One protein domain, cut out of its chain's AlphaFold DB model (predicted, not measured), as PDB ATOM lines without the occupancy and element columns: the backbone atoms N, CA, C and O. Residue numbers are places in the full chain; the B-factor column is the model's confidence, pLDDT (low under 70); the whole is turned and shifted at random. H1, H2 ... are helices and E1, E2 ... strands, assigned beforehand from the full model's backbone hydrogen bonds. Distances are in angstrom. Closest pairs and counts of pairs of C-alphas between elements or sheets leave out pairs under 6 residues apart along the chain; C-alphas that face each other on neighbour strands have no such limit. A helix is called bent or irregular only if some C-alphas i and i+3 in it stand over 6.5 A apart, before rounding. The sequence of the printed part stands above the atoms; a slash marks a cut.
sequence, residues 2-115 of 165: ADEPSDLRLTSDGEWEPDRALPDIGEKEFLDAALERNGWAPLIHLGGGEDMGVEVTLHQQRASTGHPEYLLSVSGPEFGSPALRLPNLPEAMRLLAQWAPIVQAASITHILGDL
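AT A GLANCE: This is residues 2 to 115 of the 165 residues of an uncharacterized protein of Amycolatopsis coloradensis (UniProt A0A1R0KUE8). A strongly twisted sheet of six strands has the first arm of a long bent helix, H2a, over one face and the short helix H1 over the opposite face. The second arm, H2b, runs on past the end of E4, while the hairpin E1 and E2 makes one edge of the sheet. The printed part has 114 residues, with two named helices and six named strands in the order E1 E2 H1 E3 E4 E5 E6 H2; the mixed sheet runs E2 E1 E6 E5 E4 E3, and E3 to E6 form a meander, each strand the antiparallel neighbour of the one before. The class is mixed, helices and strands; the whole is compact, with a radius of gyration of the C-alphas of 14.5 A and spans of 50 by 32 by 26 A.

HOW THE PARTS SIT: E1, residues 7 to 10, and E2, residues 16 to 19, are a hairpin, with N 9 and O 17 2.8 A apart. H1, residues 31 to 37, is on the sheet at a height of 8.6 A, over E4, residues 55 to 62, and only just over E3, residues 41 to 46, with 3 C-alphas. E3 and E4 are a hairpin, with N 43 and O 58 2.8 A apart. E5, residues 68 to 76, forms hairpins with E4, N 59 to O 71 2.7 A, and with E6, residues 84 to 86, N 84 to O 72 2.8 A. E6 is parallel to E1, at 29 degrees, with N 85 and O 8 2.8 A apart. H2, residues 89 to 114, was assigned as one helix by its hydrogen bonds but is bent, C-alphas 98 and 101 being 6.8 A apart; its arms H2a, residues 89 to 98, and H2b, residues 101 to 114, stand at a steep tilt of 40 degrees. H2a runs along E5, at 2 degrees on the local plane; their closest C-alphas, Tyr 70 and Ala 92, are 6.9 A apart. In H1, H2a and H2b every O i to N i+4 pair is within hydrogen-bond range.

IN THESE COORDINATES: E1 begins at C-alpha 7 (-39.562, -13.574, -47.716). E4 is 23.4 A long, E5 26.4 A and H2b 20.2 A, ending at C-alpha 114 (-46.626, 13.372, -28.804).

THE WHOLE: The C-alphas farthest apart, of Thr 65 and Leu 115, are 50.4 A apart. The printed part has no cut, and the link E2 to H1 is long, 11 residues. Mean pLDDT of the printed part is 72.3; 41 residues are under 70, among them 20 to 30 and 105 to 115.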
ATOM      1  N   ALA A   2     -54.735 -14.918 -50.855       32.25
ATOM      2  CA  ALA A   2     -53.631 -14.555 -49.979       32.25
ATOM      3  C   ALA A   2     -52.431 -14.184 -50.858       32.25
ATOM      4  O   ALA A   2     -51.804 -15.071 -51.430       32.25
ATOM      5  N   ASP A   3     -52.173 -12.888 -51.017       40.28
ATOM      6  CA  ASP A   3     -50.827 -12.419 -51.343       40.28
ATOM      7  C   ASP A   3     -50.053 -12.447 -50.024       40.28
ATOM      8  O   ASP A   3     -50.057 -11.483 -49.259       40.28
ATOM      9  N   GLU A   4     -49.494 -13.611 -49.692       47.72
ATOM     10  CA  GLU A   4     -48.557 -13.716 -48.577       47.72
ATOM     11  C   GLU A   4     -47.292 -12.918 -48.922       47.72
ATOM     12  O   GLU A   4     -46.785 -13.041 -50.044       47.72
ATOM     13  N   PRO A   5     -46.755 -12.111 -47.991       47.16
ATOM     14  CA  PRO A   5     -45.436 -11.533 -48.165       47.16
ATOM     15  C   PRO A   5     -44.416 -12.676 -48.194       47.16
ATOM     16  O   PRO A   5     -44.051 -13.223 -47.158       47.16
ATOM     17  N   SER A   6     -43.979 -13.074 -49.388       60.38
ATOM     18  CA  SER A   6     -42.901 -14.047 -49.534       60.38
ATOM     19  C   SER A   6     -41.604 -13.396 -49.065       60.38
ATOM     20  O   SER A   6     -41.255 -12.330 -49.584       60.38
ATOM     21  N   ASP A   7     -40.900 -14.016 -48.116       70.06
ATOM     22  CA  ASP A   7     -39.562 -13.574 -47.716       70.06
ATOM     23  C   ASP A   7     -38.675 -13.390 -48.945       70.06
ATOM     24  O   ASP A   7     -38.914 -13.974 -50.005       70.06
ATOM     25  N   LEU A   8     -37.637 -12.574 -48.817       75.69
ATOM     26  CA  LEU A   8     -36.745 -12.288 -49.932       75.69
ATOM     27  C   LEU A   8     -35.312 -12.638 -49.569       75.69
ATOM     28  O   LEU A   8     -34.853 -12.389 -48.456       75.69
ATOM     29  N   ARG A   9     -34.573 -13.161 -50.540       78.06
ATOM     30  CA  ARG A   9     -33.134 -13.384 -50.446       78.06
ATOM     31  C   ARG A   9     -32.413 -12.500 -51.445       78.06
ATOM     32  O   ARG A   9     -32.787 -12.456 -52.615       78.06
ATOM     33  N   LEU A  10     -31.338 -11.859 -50.995       71.94
ATOM     34  CA  LEU A  10     -30.411 -11.169 -51.887       71.94
ATOM     35  C   LEU A  10     -29.426 -12.176 -52.497       71.94
ATOM     36  O   LEU A  10     -28.678 -12.839 -51.770       71.94
ATOM     37  N   THR A  11     -29.425 -12.303 -53.822       73.25
ATOM     38  CA  THR A  11     -28.491 -13.178 -54.546       73.25
ATOM     39  C   THR A  11     -27.088 -12.576 -54.620       73.25
ATOM     40  O   THR A  11     -26.876 -11.392 -54.356       73.25
ATOM     41  N   SER A  12     -26.103 -13.391 -55.011       70.56
ATOM     42  CA  SER A  12     -24.731 -12.925 -55.268       70.56
ATOM     43  C   SER A  12     -24.642 -11.877 -56.376       70.56
ATOM     44  O   SER A  12     -23.696 -11.093 -56.390       70.56
ATOM     45  N   ASP A  13     -25.626 -11.862 -57.274       70.56
ATOM     46  CA  ASP A  13     -25.687 -10.958 -58.419       70.56
ATOM     47  C   ASP A  13     -26.408  -9.641 -58.071       70.56
ATOM     48  O   ASP A  13     -26.482  -8.736 -58.898       70.56
ATOM     49  N   GLY A  14     -26.890  -9.505 -56.826       62.22
ATOM     50  CA  GLY A  14     -27.542  -8.299 -56.312       62.22
ATOM     51  C   GLY A  14     -29.048  -8.220 -56.574       62.22
ATOM     52  O   GLY A  14     -29.646  -7.174 -56.329       62.22
ATOM     53  N   GLU A  15     -29.660  -9.308 -57.038       69.88
ATOM     54  CA  GLU A  15     -31.096  -9.397 -57.319       69.88
ATOM     55  C   GLU A  15     -31.869  -9.952 -56.113       69.88
ATOM     56  O   GLU A  15     -31.351 -10.775 -55.352       69.88
ATOM     57  N   TRP A  16     -33.119  -9.515 -55.946       75.00
ATOM     58  CA  TRP A  16     -34.020 -10.021 -54.906       75.00
ATOM     59  C   TRP A  16     -34.879 -11.162 -55.447       75.00
ATOM     60  O   TRP A  16     -35.616 -10.986 -56.416       75.00
ATOM     61  N   GLU A  17     -34.822 -12.317 -54.789       75.31
ATOM     62  CA  GLU A  17     -35.610 -13.502 -55.143       75.31
ATOM     63  C   GLU A  17     -36.534 -13.915 -53.990       75.31
ATOM     64  O   GLU A  17     -36.123 -13.795 -52.833       75.31
ATOM     65  N   PRO A  18     -37.737 -14.452 -54.272       75.00
ATOM     66  CA  PRO A  18     -38.569 -15.087 -53.255       75.00
ATOM     67  C   PRO A  18     -37.818 -16.214 -52.540       75.00
ATOM     68  O   PRO A  18     -37.213 -17.082 -53.171       75.00
ATOM     69  N   ASP A  19     -37.897 -16.219 -51.217       72.94
ATOM     70  CA  ASP A  19     -37.317 -17.206 -50.320       72.94
ATOM     71  C   ASP A  19     -38.378 -17.642 -49.300       72.94
ATOM     72  O   ASP A  19     -39.369 -16.957 -49.057       72.94
ATOM     73  N   ARG A  20     -38.183 -18.815 -48.703       68.69
ATOM     74  CA  ARG A  20     -38.859 -19.201 -47.459       68.69
ATOM     75  C   ARG A  20     -37.809 -19.153 -46.372       68.69
ATOM     76  O   ARG A  20     -37.283 -20.182 -45.937       68.69
ATOM     77  N   ALA A  21     -37.399 -17.932 -46.051       61.62
ATOM     78  CA  ALA A  21     -36.348 -17.718 -45.078       61.62
ATOM     79  C   ALA A  21     -36.852 -18.006 -43.664       61.62
ATOM     80  O   ALA A  21     -36.101 -18.536 -42.839       61.62
ATOM     81  N   LEU A  22     -38.126 -17.705 -43.425       65.50
ATOM     82  CA  LEU A  22     -38.817 -17.954 -42.183       65.50
ATOM     83  C   LEU A  22     -39.552 -19.303 -42.206       65.50
ATOM     84  O   LEU A  22     -40.051 -19.748 -43.246       65.50
ATOM     85  N   PRO A  23     -39.637 -19.974 -41.047       57.88
ATOM     86  CA  PRO A  23     -40.624 -21.022 -40.845       57.88
ATOM     87  C   PRO A  23     -42.024 -20.416 -40.924       57.88
ATOM     88  O   PRO A  23     -42.198 -19.240 -40.636       57.88
ATOM     89  N   ASP A  24     -43.012 -21.233 -41.285       59.34
ATOM     90  CA  ASP A  24     -44.415 -20.825 -41.370       59.34
ATOM     91  C   ASP A  24     -44.892 -20.338 -39.989       59.34
ATOM     92  O   ASP A  24     -45.166 -21.134 -39.082       59.34
ATOM     93  N   ILE A  25     -44.864 -19.021 -39.787       56.34
ATOM     94  CA  ILE A  25     -45.271 -18.377 -38.543       56.34
ATOM     95  C   ILE A  25     -46.775 -18.209 -38.605       56.34
ATOM     96  O   ILE A  25     -47.292 -17.464 -39.433       56.34
ATOM     97  N   GLY A  26     -47.492 -18.915 -37.731       53.38
ATOM     98  CA  GLY A  26     -48.937 -18.746 -37.636       53.38
ATOM     99  C   GLY A  26     -49.294 -17.278 -37.379       53.38
ATOM    100  O   GLY A  26     -48.570 -16.588 -36.666       53.38
ATOM    101  N   GLU A  27     -50.441 -16.826 -37.898       52.56
ATOM    102  CA  GLU A  27     -50.926 -15.425 -37.911       52.56
ATOM    103  C   GLU A  27     -50.916 -14.675 -36.556       52.56
ATOM    104  O   GLU A  27     -51.226 -13.489 -36.500       52.56
ATOM    105  N   LYS A  28     -50.626 -15.355 -35.442       50.12
ATOM    106  CA  LYS A  28     -50.661 -14.816 -34.072       50.12
ATOM    107  C   LYS A  28     -49.317 -14.825 -33.356       50.12
ATOM    108  O   LYS A  28     -49.270 -14.528 -32.164       50.12
ATOM    109  N   GLU A  29     -48.253 -15.235 -34.027       58.41
ATOM    110  CA  GLU A  29     -46.952 -15.360 -33.398       58.41
ATOM    111  C   GLU A  29     -46.061 -14.164 -33.715       58.41
ATOM    112  O   GLU A  29     -45.888 -13.794 -34.873       58.41
ATOM    113  N   PHE A  30     -45.487 -13.563 -32.670       68.19
ATOM    114  CA  PHE A  30     -44.503 -12.500 -32.824       68.19
ATOM    115  C   PHE A  30     -43.278 -13.052 -33.561       68.19
ATOM    116  O   PHE A  30     -42.693 -14.056 -33.142       68.19
ATOM    117  N   LEU A  31     -42.901 -12.383 -34.653       72.00
ATOM    118  CA  LEU A  31     -41.799 -12.764 -35.540       72.00
ATOM    119  C   LEU A  31     -40.508 -13.068 -34.760       72.00
ATOM    120  O   LEU A  31     -39.878 -14.098 -34.994       72.00
ATOM    121  N   ASP A  32     -40.171 -12.237 -33.774       68.81
ATOM    122  CA  ASP A  32     -38.967 -12.396 -32.953       68.81
ATOM    123  C   ASP A  32     -38.980 -13.683 -32.123       68.81
ATOM    124  O   ASP A  32     -37.995 -14.424 -32.099       68.81
ATOM    125  N   ALA A  33     -40.117 -14.022 -31.512       72.12
ATOM    126  CA  ALA A  33     -40.256 -15.257 -30.743       72.12
ATOM    127  C   ALA A  33     -40.135 -16.499 -31.641       72.12
ATOM    128  O   ALA A  33     -39.575 -17.527 -31.245       72.12
ATOM    129  N   ALA A  34     -40.642 -16.424 -32.872       75.94
ATOM    130  CA  ALA A  34     -40.478 -17.500 -33.834       75.94
ATOM    131  C   ALA A  34     -39.035 -17.631 -34.327       75.94
ATOM    132  O   ALA A  34     -38.529 -18.751 -34.424       75.94
ATOM    133  N   LEU A  35     -38.365 -16.512 -34.598       78.31
ATOM    134  CA  LEU A  35     -36.963 -16.464 -34.998       78.31
ATOM    135  C   LEU A  35     -36.061 -17.094 -33.930       78.31
ATOM    136  O   LEU A  35     -35.297 -18.012 -34.243       78.31
ATOM    137  N   GLU A  36     -36.224 -16.706 -32.664       77.69
ATOM    138  CA  GLU A  36     -35.446 -17.256 -31.546       77.69
ATOM    139  C   GLU A  36     -35.578 -18.778 -31.430       77.69
ATOM    140  O   GLU A  36     -34.576 -19.493 -31.337       77.69
ATOM    141  N   ARG A  37     -36.805 -19.314 -31.510       78.88
ATOM    142  CA  ARG A  37     -37.035 -20.771 -31.448       78.88
ATOM    143  C   ARG A  37     -36.411 -21.533 -32.609       78.88
ATOM    144  O   ARG A  37     -36.104 -22.713 -32.463       78.88
ATOM    145  N   ASN A  38     -36.220 -20.871 -33.745       78.94
ATOM    146  CA  ASN A  38     -35.584 -21.455 -34.918       78.94
ATOM    147  C   ASN A  38     -34.075 -21.195 -34.966       78.94
ATOM    148  O   ASN A  38     -33.435 -21.514 -35.963       78.94
ATOM    149  N   GLY A  39     -33.491 -20.683 -33.878       81.94
ATOM    150  CA  GLY A  39     -32.050 -20.510 -33.723       81.94
ATOM    151  C   GLY A  39     -31.500 -19.219 -34.329       81.94
ATOM    152  O   GLY A  39     -30.282 -19.110 -34.485       81.94
ATOM    153  N   TRP A  40     -32.370 -18.263 -34.662       86.19
ATOM    154  CA  TRP A  40     -31.983 -16.908 -35.038       86.19
ATOM    155  C   TRP A  40     -31.867 -16.047 -33.785       86.19
ATOM    156  O   TRP A  40     -32.840 -15.846 -33.069       86.19
ATOM    157  N   ALA A  41     -30.676 -15.521 -33.522       84.88
ATOM    158  CA  ALA A  41     -30.431 -14.623 -32.401       84.88
ATOM    159  C   ALA A  41     -30.379 -13.166 -32.887       84.88
ATOM    160  O   ALA A  41     -29.773 -12.910 -33.931       84.88
ATOM    161  N   PRO A  42     -30.956 -12.198 -32.157       84.56
ATOM    162  CA  PRO A  42     -30.804 -10.788 -32.493       84.56
ATOM    163  C   PRO A  42     -29.330 -10.368 -32.364       84.56
ATOM    164  O   PRO A  42     -28.666 -10.657 -31.368       84.56
ATOM    165  N   LEU A  43     -28.817  -9.687 -33.388       85.19
ATOM    166  CA  LEU A  43     -27.444  -9.186 -33.467       85.19
ATOM    167  C   LEU A  43     -27.393  -7.659 -33.333       85.19
ATOM    168  O   LEU A  43     -26.594  -7.135 -32.561       85.19
ATOM    169  N   ILE A  44     -28.226  -6.943 -34.093       84.44
ATOM    170  CA  ILE A  44     -28.344  -5.477 -34.050       84.44
ATOM    171  C   ILE A  44     -29.822  -5.120 -34.081       84.44
ATOM    172  O   ILE A  44     -30.572  -5.692 -34.862       84.44
ATOM    173  N   HIS A  45     -30.219  -4.137 -33.283       84.56
ATOM    174  CA  HIS A  45     -31.565  -3.583 -33.295       84.56
ATOM    175  C   HIS A  45     -31.492  -2.058 -33.426       84.56
ATOM    176  O   HIS A  45     -30.724  -1.402 -32.713       84.56
ATOM    177  N   LEU A  46     -32.265  -1.506 -34.360       81.69
ATOM    178  CA  LEU A  46     -32.443  -0.076 -34.585       81.69
ATOM    179  C   LEU A  46     -33.907   0.270 -34.311       81.69
ATOM    180  O   LEU A  46     -34.786  -0.181 -35.037       81.69
ATOM    181  N   GLY A  47     -34.157   1.093 -33.298       78.75
ATOM    182  CA  GLY A  47     -35.516   1.417 -32.878       78.75
ATOM    183  C   GLY A  47     -35.580   1.823 -31.413       78.75
ATOM    184  O   GLY A  47     -34.562   1.855 -30.708       78.75
ATOM    185  N   GLY A  48     -36.780   2.195 -30.978       68.38
ATOM    186  CA  GLY A  48     -37.074   2.603 -29.605       68.38
ATOM    187  C   GLY A  48     -38.011   1.655 -28.852       68.38
ATOM    188  O   GLY A  48     -38.334   1.970 -27.708       68.38
ATOM    189  N   GLY A  49     -38.435   0.542 -29.456       60.62
ATOM    190  CA  GLY A  49     -39.587  -0.267 -29.049       60.62
ATOM    191  C   GLY A  49     -40.723  -0.153 -30.078       60.62
ATOM    192  O   GLY A  49     -40.853   0.894 -30.716       60.62
ATOM    193  N   GLU A  50     -41.544  -1.204 -30.215       55.97
ATOM    194  CA  GLU A  50     -42.654  -1.297 -31.190       55.97
ATOM    195  C   GLU A  50     -43.594  -0.075 -31.139       55.97
ATOM    196  O   GLU A  50     -44.134   0.345 -32.161       55.97
ATOM    197  N   ASP A  51     -43.721   0.559 -29.970       56.84
ATOM    198  CA  ASP A  51     -44.541   1.755 -29.751       56.84
ATOM    199  C   ASP A  51     -43.967   3.032 -30.400       56.84
ATOM    200  O   ASP A  51     -44.700   3.987 -30.642       56.84
ATOM    201  N   MET A  52     -42.665   3.068 -30.706       58.25
ATOM    202  CA  MET A  52     -41.926   4.262 -31.151       58.25
ATOM    203  C   MET A  52     -41.849   4.415 -32.681       58.25
ATOM    204  O   MET A  52     -41.139   5.296 -33.185       58.25
ATOM    205  N   GLY A  53     -42.555   3.567 -33.436       71.31
ATOM    206  CA  GLY A  53     -42.621   3.620 -34.896       71.31
ATOM    207  C   GLY A  53     -41.868   2.480 -35.580       71.31
ATOM    208  O   GLY A  53     -42.102   1.319 -35.281       71.31
ATOM    209  N   VAL A  54     -41.023   2.802 -36.565       73.62
ATOM    210  CA  VAL A  54     -40.335   1.783 -37.377       73.62
ATOM    211  C   VAL A  54     -39.142   1.208 -36.626       73.62
ATOM    212  O   VAL A  54     -38.281   1.956 -36.158       73.62
ATOM    213  N   GLU A  55     -39.051  -0.113 -36.614       82.81
ATOM    214  CA  GLU A  55     -37.945  -0.874 -36.059       82.81
ATOM    215  C   GLU A  55     -37.278  -1.724 -37.128       82.81
ATOM    216  O   GLU A  55     -37.916  -2.193 -38.071       82.81
ATOM    217  N   VAL A  56     -35.975  -1.927 -36.973       83.31
ATOM    218  CA  VAL A  56     -35.201  -2.815 -37.833       83.31
ATOM    219  C   VAL A  56     -34.320  -3.698 -36.973       83.31
ATOM    220  O   VAL A  56     -33.424  -3.203 -36.283       83.31
ATOM    221  N   THR A  57     -34.531  -5.007 -37.058       86.81
ATOM    222  CA  THR A  57     -33.740  -5.998 -36.329       86.81
ATOM    223  C   THR A  57     -32.956  -6.854 -37.315       86.81
ATOM    224  O   THR A  57     -33.485  -7.420 -38.267       86.81
ATOM    225  N   LEU A  58     -31.646  -6.934 -37.101       86.44
ATOM    226  CA  LEU A  58     -30.770  -7.887 -37.762       86.44
ATOM    227  C   LEU A  58     -30.596  -9.091 -36.846       86.44
ATOM    228  O   LEU A  58     -30.030  -8.969 -35.761       86.44
ATOM    229  N   HIS A  59     -31.010 -10.254 -37.320       89.44
ATOM    230  CA  HIS A  59     -30.801 -11.542 -36.688       89.44
ATOM    231  C   HIS A  59     -29.647 -12.287 -37.356       89.44
ATOM    232  O   HIS A  59     -29.343 -12.098 -38.538       89.44
ATOM    233  N   GLN A  60     -29.012 -13.165 -36.591       89.88
ATOM    234  CA  GLN A  60     -27.934 -14.027 -37.034       89.88
ATOM    235  C   GLN A  60     -28.220 -15.471 -36.630       89.88
ATOM    236  O   GLN A  60     -28.614 -15.748 -35.498       89.88
ATOM    237  N   GLN A  61     -27.944 -16.397 -37.539       88.25
ATOM    238  CA  GLN A  61     -27.923 -17.826 -37.261       88.25
ATOM    239  C   GLN A  61     -26.604 -18.424 -37.751       88.25
ATOM    240  O   GLN A  61     -25.964 -17.923 -38.676       88.25
ATOM    241  N   ARG A  62     -26.165 -19.518 -37.127       81.25
ATOM    242  CA  ARG A  62     -25.055 -20.313 -37.649       81.25
ATOM    243  C   ARG A  62     -25.586 -21.282 -38.705       81.25
ATOM    244  O   ARG A  62     -26.346 -22.183 -38.360       81.25
ATOM    245  N   ALA A  63     -25.173 -21.119 -39.959       74.81
ATOM    246  CA  ALA A  63     -25.575 -22.019 -41.032       74.81
ATOM    247  C   ALA A  63     -25.025 -23.432 -40.812       74.81
ATOM    248  O   ALA A  63     -23.972 -23.627 -40.192       74.81
ATOM    249  N   SER A  64     -25.678 -24.418 -41.425       72.12
ATOM    250  CA  SER A  64     -25.191 -25.804 -41.488       72.12
ATOM    251  C   SER A  64     -23.822 -25.923 -42.171       72.12
ATOM    252  O   SER A  64     -23.060 -26.844 -41.882       72.12
ATOM    253  N   THR A  65     -23.478 -24.960 -43.029       73.62
ATOM    254  CA  THR A  65     -22.184 -24.843 -43.720       73.62
ATOM    255  C   THR A  65     -21.069 -24.267 -42.836       73.62
ATOM    256  O   THR A  65     -19.915 -24.226 -43.254       73.62
ATOM    257  N   GLY A  66     -21.386 -23.821 -41.615       74.81
ATOM    258  CA  GLY A  66     -20.441 -23.231 -40.661       74.81
ATOM    259  C   GLY A  66     -20.246 -21.717 -40.799       74.81
ATOM    260  O   GLY A  66     -19.668 -21.102 -39.899       74.81
ATOM    261  N   HIS A  67     -20.756 -21.106 -41.870       77.19
ATOM    262  CA  HIS A  67     -20.775 -19.654 -42.045       77.19
ATOM    263  C   HIS A  67     -21.995 -19.024 -41.350       77.19
ATOM    264  O   HIS A  67     -23.020 -19.682 -41.198       77.19
ATOM    265  N   PRO A  68     -21.910 -17.772 -40.875       84.00
ATOM    266  CA  PRO A  68     -23.075 -17.084 -40.337       84.00
ATOM    267  C   PRO A  68     -24.033 -16.652 -41.453       84.00
ATOM    268  O   PRO A  68     -23.599 -16.092 -42.460       84.00
ATOM    269  N   GLU A  69     -25.322 -16.868 -41.226       87.88
ATOM    270  CA  GLU A  69     -26.425 -16.328 -42.016       87.88
ATOM    271  C   GLU A  69     -27.046 -15.137 -41.294       87.88
ATOM    272  O   GLU A  69     -27.029 -15.056 -40.063       87.88
ATOM    273  N   TYR A  70     -27.594 -14.213 -42.078       88.00
ATOM    274  CA  TYR A  70     -28.134 -12.954 -41.590       88.00
ATOM    275  C   TYR A  70     -29.553 -12.763 -42.110       88.00
ATOM    276  O   TYR A  70     -29.839 -13.072 -43.268       88.00
ATOM    277  N   LEU A  71     -30.425 -12.240 -41.258       89.56
ATOM    278  CA  LEU A  71     -31.821 -11.984 -41.581       89.56
ATOM    279  C   LEU A  71     -32.219 -10.619 -41.037       89.56
ATOM    280  O   LEU A  71     -32.004 -10.343 -39.864       89.56
ATOM    281  N   LEU A  72     -32.760  -9.757 -41.888       85.62
ATOM    282  CA  LEU A  72     -33.239  -8.433 -41.513       85.62
ATOM    283  C   LEU A  72     -34.767  -8.443 -41.486       85.62
ATOM    284  O   LEU A  72     -35.394  -8.800 -42.482       85.62
ATOM    285  N   SER A  73     -35.354  -8.027 -40.377       83.81
ATOM    286  CA  SER A  73     -36.784  -7.767 -40.240       83.81
ATOM    287  C   SER A  73     -37.008  -6.268 -40.055       83.81
ATOM    288  O   SER A  73     -36.199  -5.580 -39.425       83.81
ATOM    289  N   VAL A  74     -38.087  -5.751 -40.643       80.50
ATOM    290  CA  VAL A  74     -38.567  -4.388 -40.405       80.50
ATOM    291  C   VAL A  74     -39.971  -4.494 -39.833       80.50
ATOM    292  O   VAL A  74     -40.829  -5.140 -40.428       80.50
ATOM    293  N   SER A  75     -40.222  -3.868 -38.697       76.69
ATOM    294  CA  SER A  75     -41.525  -3.886 -38.033       76.69
ATOM    295  C   SER A  75     -41.966  -2.476 -37.658       76.69
ATOM    296  O   SER A  75     -41.203  -1.513 -37.720       76.69
ATOM    297  N   GLY A  76     -43.239  -2.346 -37.324       71.56
ATOM    298  CA  GLY A  76     -43.826  -1.165 -36.719       71.56
ATOM    299  C   GLY A  76     -45.127  -1.528 -35.999       71.56
ATOM    300  O   GLY A  76     -45.517  -2.697 -36.006       71.56
ATOM    301  N   PRO A  77     -45.844  -0.541 -35.434       65.06
ATOM    302  CA  PRO A  77     -46.969  -0.793 -34.529       65.06
ATOM    303  C   PRO A  77     -48.095  -1.643 -35.135       65.06
ATOM    304  O   PRO A  77     -48.798  -2.358 -34.430       65.06
ATOM    305  N   GLU A  78     -48.282  -1.552 -36.455       64.75
ATOM    306  CA  GLU A  78     -49.375  -2.213 -37.179       64.75
ATOM    307  C   GLU A  78     -48.891  -3.036 -38.384       64.75
ATOM    308  O   GLU A  78     -49.705  -3.512 -39.175       64.75
ATOM    309  N   PHE A  79     -47.576  -3.195 -38.573       62.41
ATOM    310  CA  PHE A  79     -47.045  -3.935 -39.717       62.41
ATOM    311  C   PHE A  79     -45.738  -4.663 -39.398       62.41
ATOM    312  O   PHE A  79     -44.901  -4.185 -38.640       62.41
ATOM    313  N   GLY A  80     -45.536  -5.798 -40.059       63.69
ATOM    314  CA  GLY A  80     -44.242  -6.457 -40.191       63.69
ATOM    315  C   GLY A  80     -43.932  -6.624 -41.673       63.69
ATOM    316  O   GLY A  80     -44.802  -7.030 -42.446       63.69
ATOM    317  N   SER A  81     -42.721  -6.270 -42.094       63.56
ATOM    318  CA  SER A  81     -42.248  -6.592 -43.434       63.56
ATOM    319  C   SER A  81     -41.912  -8.081 -43.527       63.56
ATOM    320  O   SER A  81     -41.533  -8.684 -42.518       63.56
ATOM    321  N   PRO A  82     -41.940  -8.669 -44.736       64.75
ATOM    322  CA  PRO A  82     -41.243  -9.927 -44.973       64.75
ATOM    323  C   PRO A  82     -39.784  -9.836 -44.514       64.75
ATOM    324  O   PRO A  82     -39.171  -8.757 -44.558       64.75
ATOM    325  N   ALA A  83     -39.228 -10.964 -44.076       75.12
ATOM    326  CA  ALA A  83     -37.829 -11.016 -43.690       75.12
ATOM    327  C   ALA A  83     -36.923 -11.018 -44.925       75.12
ATOM    328  O   ALA A  83     -37.206 -11.655 -45.942       75.12
ATOM    329  N   LEU A  84     -35.795 -10.320 -44.820       81.69
ATOM    330  CA  LEU A  84     -34.775 -10.258 -45.858       81.69
ATOM    331  C   LEU A  84     -33.584 -11.117 -45.439       81.69
ATOM    332  O   LEU A  84     -32.841 -10.749 -44.528       81.69
ATOM    333  N   ARG A  85     -33.367 -12.253 -46.104       86.56
ATOM    334  CA  ARG A  85     -32.171 -13.079 -45.911       86.56
ATOM    335  C   ARG A  85     -30.998 -12.495 -46.690       86.56
ATOM    336  O   ARG A  85     -31.097 -12.186 -47.880       86.56
ATOM    337  N   LEU A  86     -29.861 -12.382 -46.013       83.81
ATOM    338  CA  LEU A  86     -28.681 -11.689 -46.509       83.81
ATOM    339  C   LEU A  86     -27.470 -12.626 -46.555       83.81
ATOM    340  O   LEU A  86     -27.247 -13.400 -45.619       83.81
ATOM    341  N   PRO A  87     -26.658 -12.553 -47.625       80.88
ATOM    342  CA  PRO A  87     -25.601 -13.529 -47.872       80.88
ATOM    343  C   PRO A  87     -24.380 -13.348 -46.964       80.88
ATOM    344  O   PRO A  87     -23.583 -14.273 -46.819       80.88
ATOM    345  N   ASN A  88     -24.171 -12.154 -46.398       81.44
ATOM    346  CA  ASN A  88     -23.000 -11.843 -45.581       81.44
ATOM    347  C   ASN A  88     -23.196 -10.576 -44.727       81.44
ATOM    348  O   ASN A  88     -24.126  -9.794 -44.930       81.44
ATOM    349  N   LEU A  89     -22.276 -10.368 -43.778       83.12
ATOM    350  CA  LEU A  89     -22.308  -9.225 -42.863       83.12
ATOM    351  C   LEU A  89     -22.156  -7.865 -43.571       83.12
ATOM    352  O   LEU A  89     -22.892  -6.954 -43.208       83.12
ATOM    353  N   PRO A  90     -21.253  -7.675 -44.559       84.62
ATOM    354  CA  PRO A  90     -21.172  -6.410 -45.291       84.62
ATOM    355  C   PRO A  90     -22.499  -5.960 -45.917       84.62
ATOM    356  O   PRO A  90     -22.871  -4.799 -45.756       84.62
ATOM    357  N   GLU A  91     -23.237  -6.865 -46.565       79.38
ATOM    358  CA  GLU A  91     -24.557  -6.554 -47.130       79.38
ATOM    359  C   GLU A  91     -25.585  -6.226 -46.040       79.38
ATOM    360  O   GLU A  91     -26.343  -5.263 -46.171       79.38
ATOM    361  N   ALA A  92     -25.553  -6.950 -44.915       83.38
ATOM    362  CA  ALA A  92     -26.376  -6.633 -43.749       83.38
ATOM    363  C   ALA A  92     -26.098  -5.241 -43.181       83.38
ATOM    364  O   ALA A  92     -27.027  -4.464 -42.962       83.38
ATOM    365  N   MET A  93     -24.828  -4.877 -43.021       83.94
ATOM    366  CA  MET A  93     -24.449  -3.547 -42.549       83.94
ATOM    367  C   MET A  93     -24.815  -2.453 -43.554       83.94
ATOM    368  O   MET A  93     -25.221  -1.366 -43.143       83.94
ATOM    369  N   ARG A  94     -24.716  -2.727 -44.862       80.56
ATOM    370  CA  ARG A  94     -25.130  -1.790 -45.914       80.56
ATOM    371  C   ARG A  94     -26.626  -1.496 -45.832       80.56
ATOM    372  O   ARG A  94     -27.002  -0.327 -45.861       80.56
ATOM    373  N   LEU A  95     -27.467  -2.523 -45.713       79.94
ATOM    374  CA  LEU A  95     -28.917  -2.342 -45.592       79.94
ATOM    375  C   LEU A  95     -29.301  -1.677 -44.270       79.94
ATOM    376  O   LEU A  95     -30.096  -0.741 -44.282       79.94
ATOM    377  N   LEU A  96     -28.686  -2.064 -43.149       81.62
ATOM    378  CA  LEU A  96     -28.883  -1.372 -41.871       81.62
ATOM    379  C   LEU A  96     -28.543   0.120 -41.972       81.62
ATOM    380  O   LEU A  96     -29.295   0.958 -41.482       81.62
ATOM    381  N   ALA A  97     -27.446   0.472 -42.646       78.69
ATOM    382  CA  ALA A  97     -27.067   1.867 -42.857       78.69
ATOM    383  C   ALA A  97     -28.065   2.632 -43.745       78.69
ATOM    384  O   ALA A  97     -28.226   3.837 -43.569       78.69
ATOM    385  N   GLN A  98     -28.747   1.954 -44.675       79.94
ATOM    386  CA  GLN A  98     -29.811   2.553 -45.490       79.94
ATOM    387  C   GLN A  98     -31.096   2.788 -44.687       79.94
ATOM    388  O   GLN A  98     -31.770   3.794 -44.903       79.94
ATOM    389  N   TRP A  99     -31.410   1.902 -43.741       79.00
ATOM    390  CA  TRP A  99     -32.588   2.023 -42.882       79.00
ATOM    391  C   TRP A  99     -32.394   2.954 -41.683       79.00
ATOM    392  O   TRP A  99     -33.357   3.573 -41.238       79.00
ATOM    393  N   ALA A 100     -31.168   3.108 -41.175       78.56
ATOM    394  CA  ALA A 100     -30.895   3.918 -39.988       78.56
ATOM    395  C   ALA A 100     -31.451   5.361 -40.062       78.56
ATOM    396  O   ALA A 100     -32.069   5.793 -39.087       78.56
ATOM    397  N   PRO A 101     -31.337   6.104 -41.188       73.00
ATOM    398  CA  PRO A 101     -31.952   7.427 -41.309       73.00
ATOM    399  C   PRO A 101     -33.485   7.398 -41.256       73.00
ATOM    400  O   PRO A 101     -34.093   8.324 -40.726       73.00
ATOM    401  N   ILE A 102     -34.111   6.342 -41.790       73.12
ATOM    402  CA  ILE A 102     -35.573   6.174 -41.802       73.12
ATOM    403  C   ILE A 102     -36.068   5.921 -40.380       73.12
ATOM    404  O   ILE A 102     -36.976   6.612 -39.923       73.12
ATOM    405  N   VAL A 103     -35.423   4.998 -39.662       77.06
ATOM    406  CA  VAL A 103     -35.715   4.717 -38.248       77.06
ATOM    407  C   VAL A 103     -35.551   5.987 -37.415       77.06
ATOM    408  O   VAL A 103     -36.446   6.359 -36.664       77.06
ATOM    409  N   GLN A 104     -34.454   6.724 -37.612       76.25
ATOM    410  CA  GLN A 104     -34.211   7.980 -36.903       76.25
ATOM    411  C   GLN A 104     -35.305   9.028 -37.173       76.25
ATOM    412  O   GLN A 104     -35.778   9.679 -36.241       76.25
ATOM    413  N   ALA A 105     -35.717   9.201 -38.432       68.19
ATOM    414  CA  ALA A 105     -36.778  10.135 -38.797       68.19
ATOM    415  C   ALA A 105     -38.142   9.716 -38.225       68.19
ATOM    416  O   ALA A 105     -38.894  10.571 -37.748       68.19
ATOM    417  N   ALA A 106     -38.444   8.414 -38.225       68.50
ATOM    418  CA  ALA A 106     -39.660   7.863 -37.636       68.50
ATOM    419  C   ALA A 106     -39.714   8.132 -36.125       68.50
ATOM    420  O   ALA A 106     -40.699   8.696 -35.646       68.50
ATOM    421  N   SER A 107     -38.624   7.863 -35.398       69.69
ATOM    422  CA  SER A 107     -38.543   8.139 -33.959       69.69
ATOM    423  C   SER A 107     -38.708   9.630 -33.638       69.69
ATOM    424  O   SER A 107     -39.399   9.983 -32.687       69.69
ATOM    425  N   ILE A 108     -38.125  10.534 -34.437       65.69
ATOM    426  CA  ILE A 108     -38.300  11.988 -34.249       65.69
ATOM    427  C   ILE A 108     -39.751  12.414 -34.514       65.69
ATOM    428  O   ILE A 108     -40.291  13.252 -33.791       65.69
ATOM    429  N   THR A 109     -40.387  11.855 -35.543       61.91
ATOM    430  CA  THR A 109     -41.764  12.207 -35.921       61.91
ATOM    431  C   THR A 109     -42.765  11.762 -34.862       61.91
ATOM    432  O   THR A 109     -43.674  12.522 -34.540       61.91
ATOM    433  N   HIS A 110     -42.565  10.580 -34.275       60.50
ATOM    434  CA  HIS A 110     -43.362  10.103 -33.147       60.50
ATOM    435  C   HIS A 110     -43.269  11.069 -31.954       60.50
ATOM    436  O   HIS A 110     -44.285  11.565 -31.478       60.50
ATOM    437  N   ILE A 111     -42.047  11.478 -31.586       59.22
ATOM    438  CA  ILE A 111     -41.808  12.467 -30.520       59.22
ATOM    439  C   ILE A 111     -42.524  13.797 -30.809       59.22
ATOM    440  O   ILE A 111     -43.094  14.408 -29.910       59.22
ATOM    441  N   LEU A 112     -42.490  14.275 -32.056       54.75
ATOM    442  CA  LEU A 112     -43.171  15.514 -32.445       54.75
ATOM    443  C   LEU A 112     -44.699  15.377 -32.433       54.75
ATOM    444  O   LEU A 112     -45.374  16.353 -32.115       54.75
ATOM    445  N   GLY A 113     -45.233  14.195 -32.749       52.94
ATOM    446  CA  GLY A 113     -46.655  13.874 -32.623       52.94
ATOM    447  C   GLY A 113     -47.134  13.924 -31.171       52.94
ATOM    448  O   GLY A 113     -48.151  14.556 -30.892       52.94
ATOM    449  N   ASP A 114     -46.345  13.371 -30.249       52.69
ATOM    450  CA  ASP A 114     -46.626  13.372 -28.804       52.69
ATOM    451  C   ASP A 114     -46.496  14.761 -28.153       52.69
ATOM    452  O   ASP A 114     -47.033  15.018 -27.073       52.69
ATOM    453  N   LEU A 115     -45.784  15.685 -28.805       50.03
ATOM    454  CA  LEU A 115     -45.616  17.068 -28.350       50.03
ATOM    455  C   LEU A 115     -46.807  17.980 -28.709       50.03
ATOM    456  O   LEU A 115     -46.854  19.128 -28.256       50.03
TER     457      LEU A 115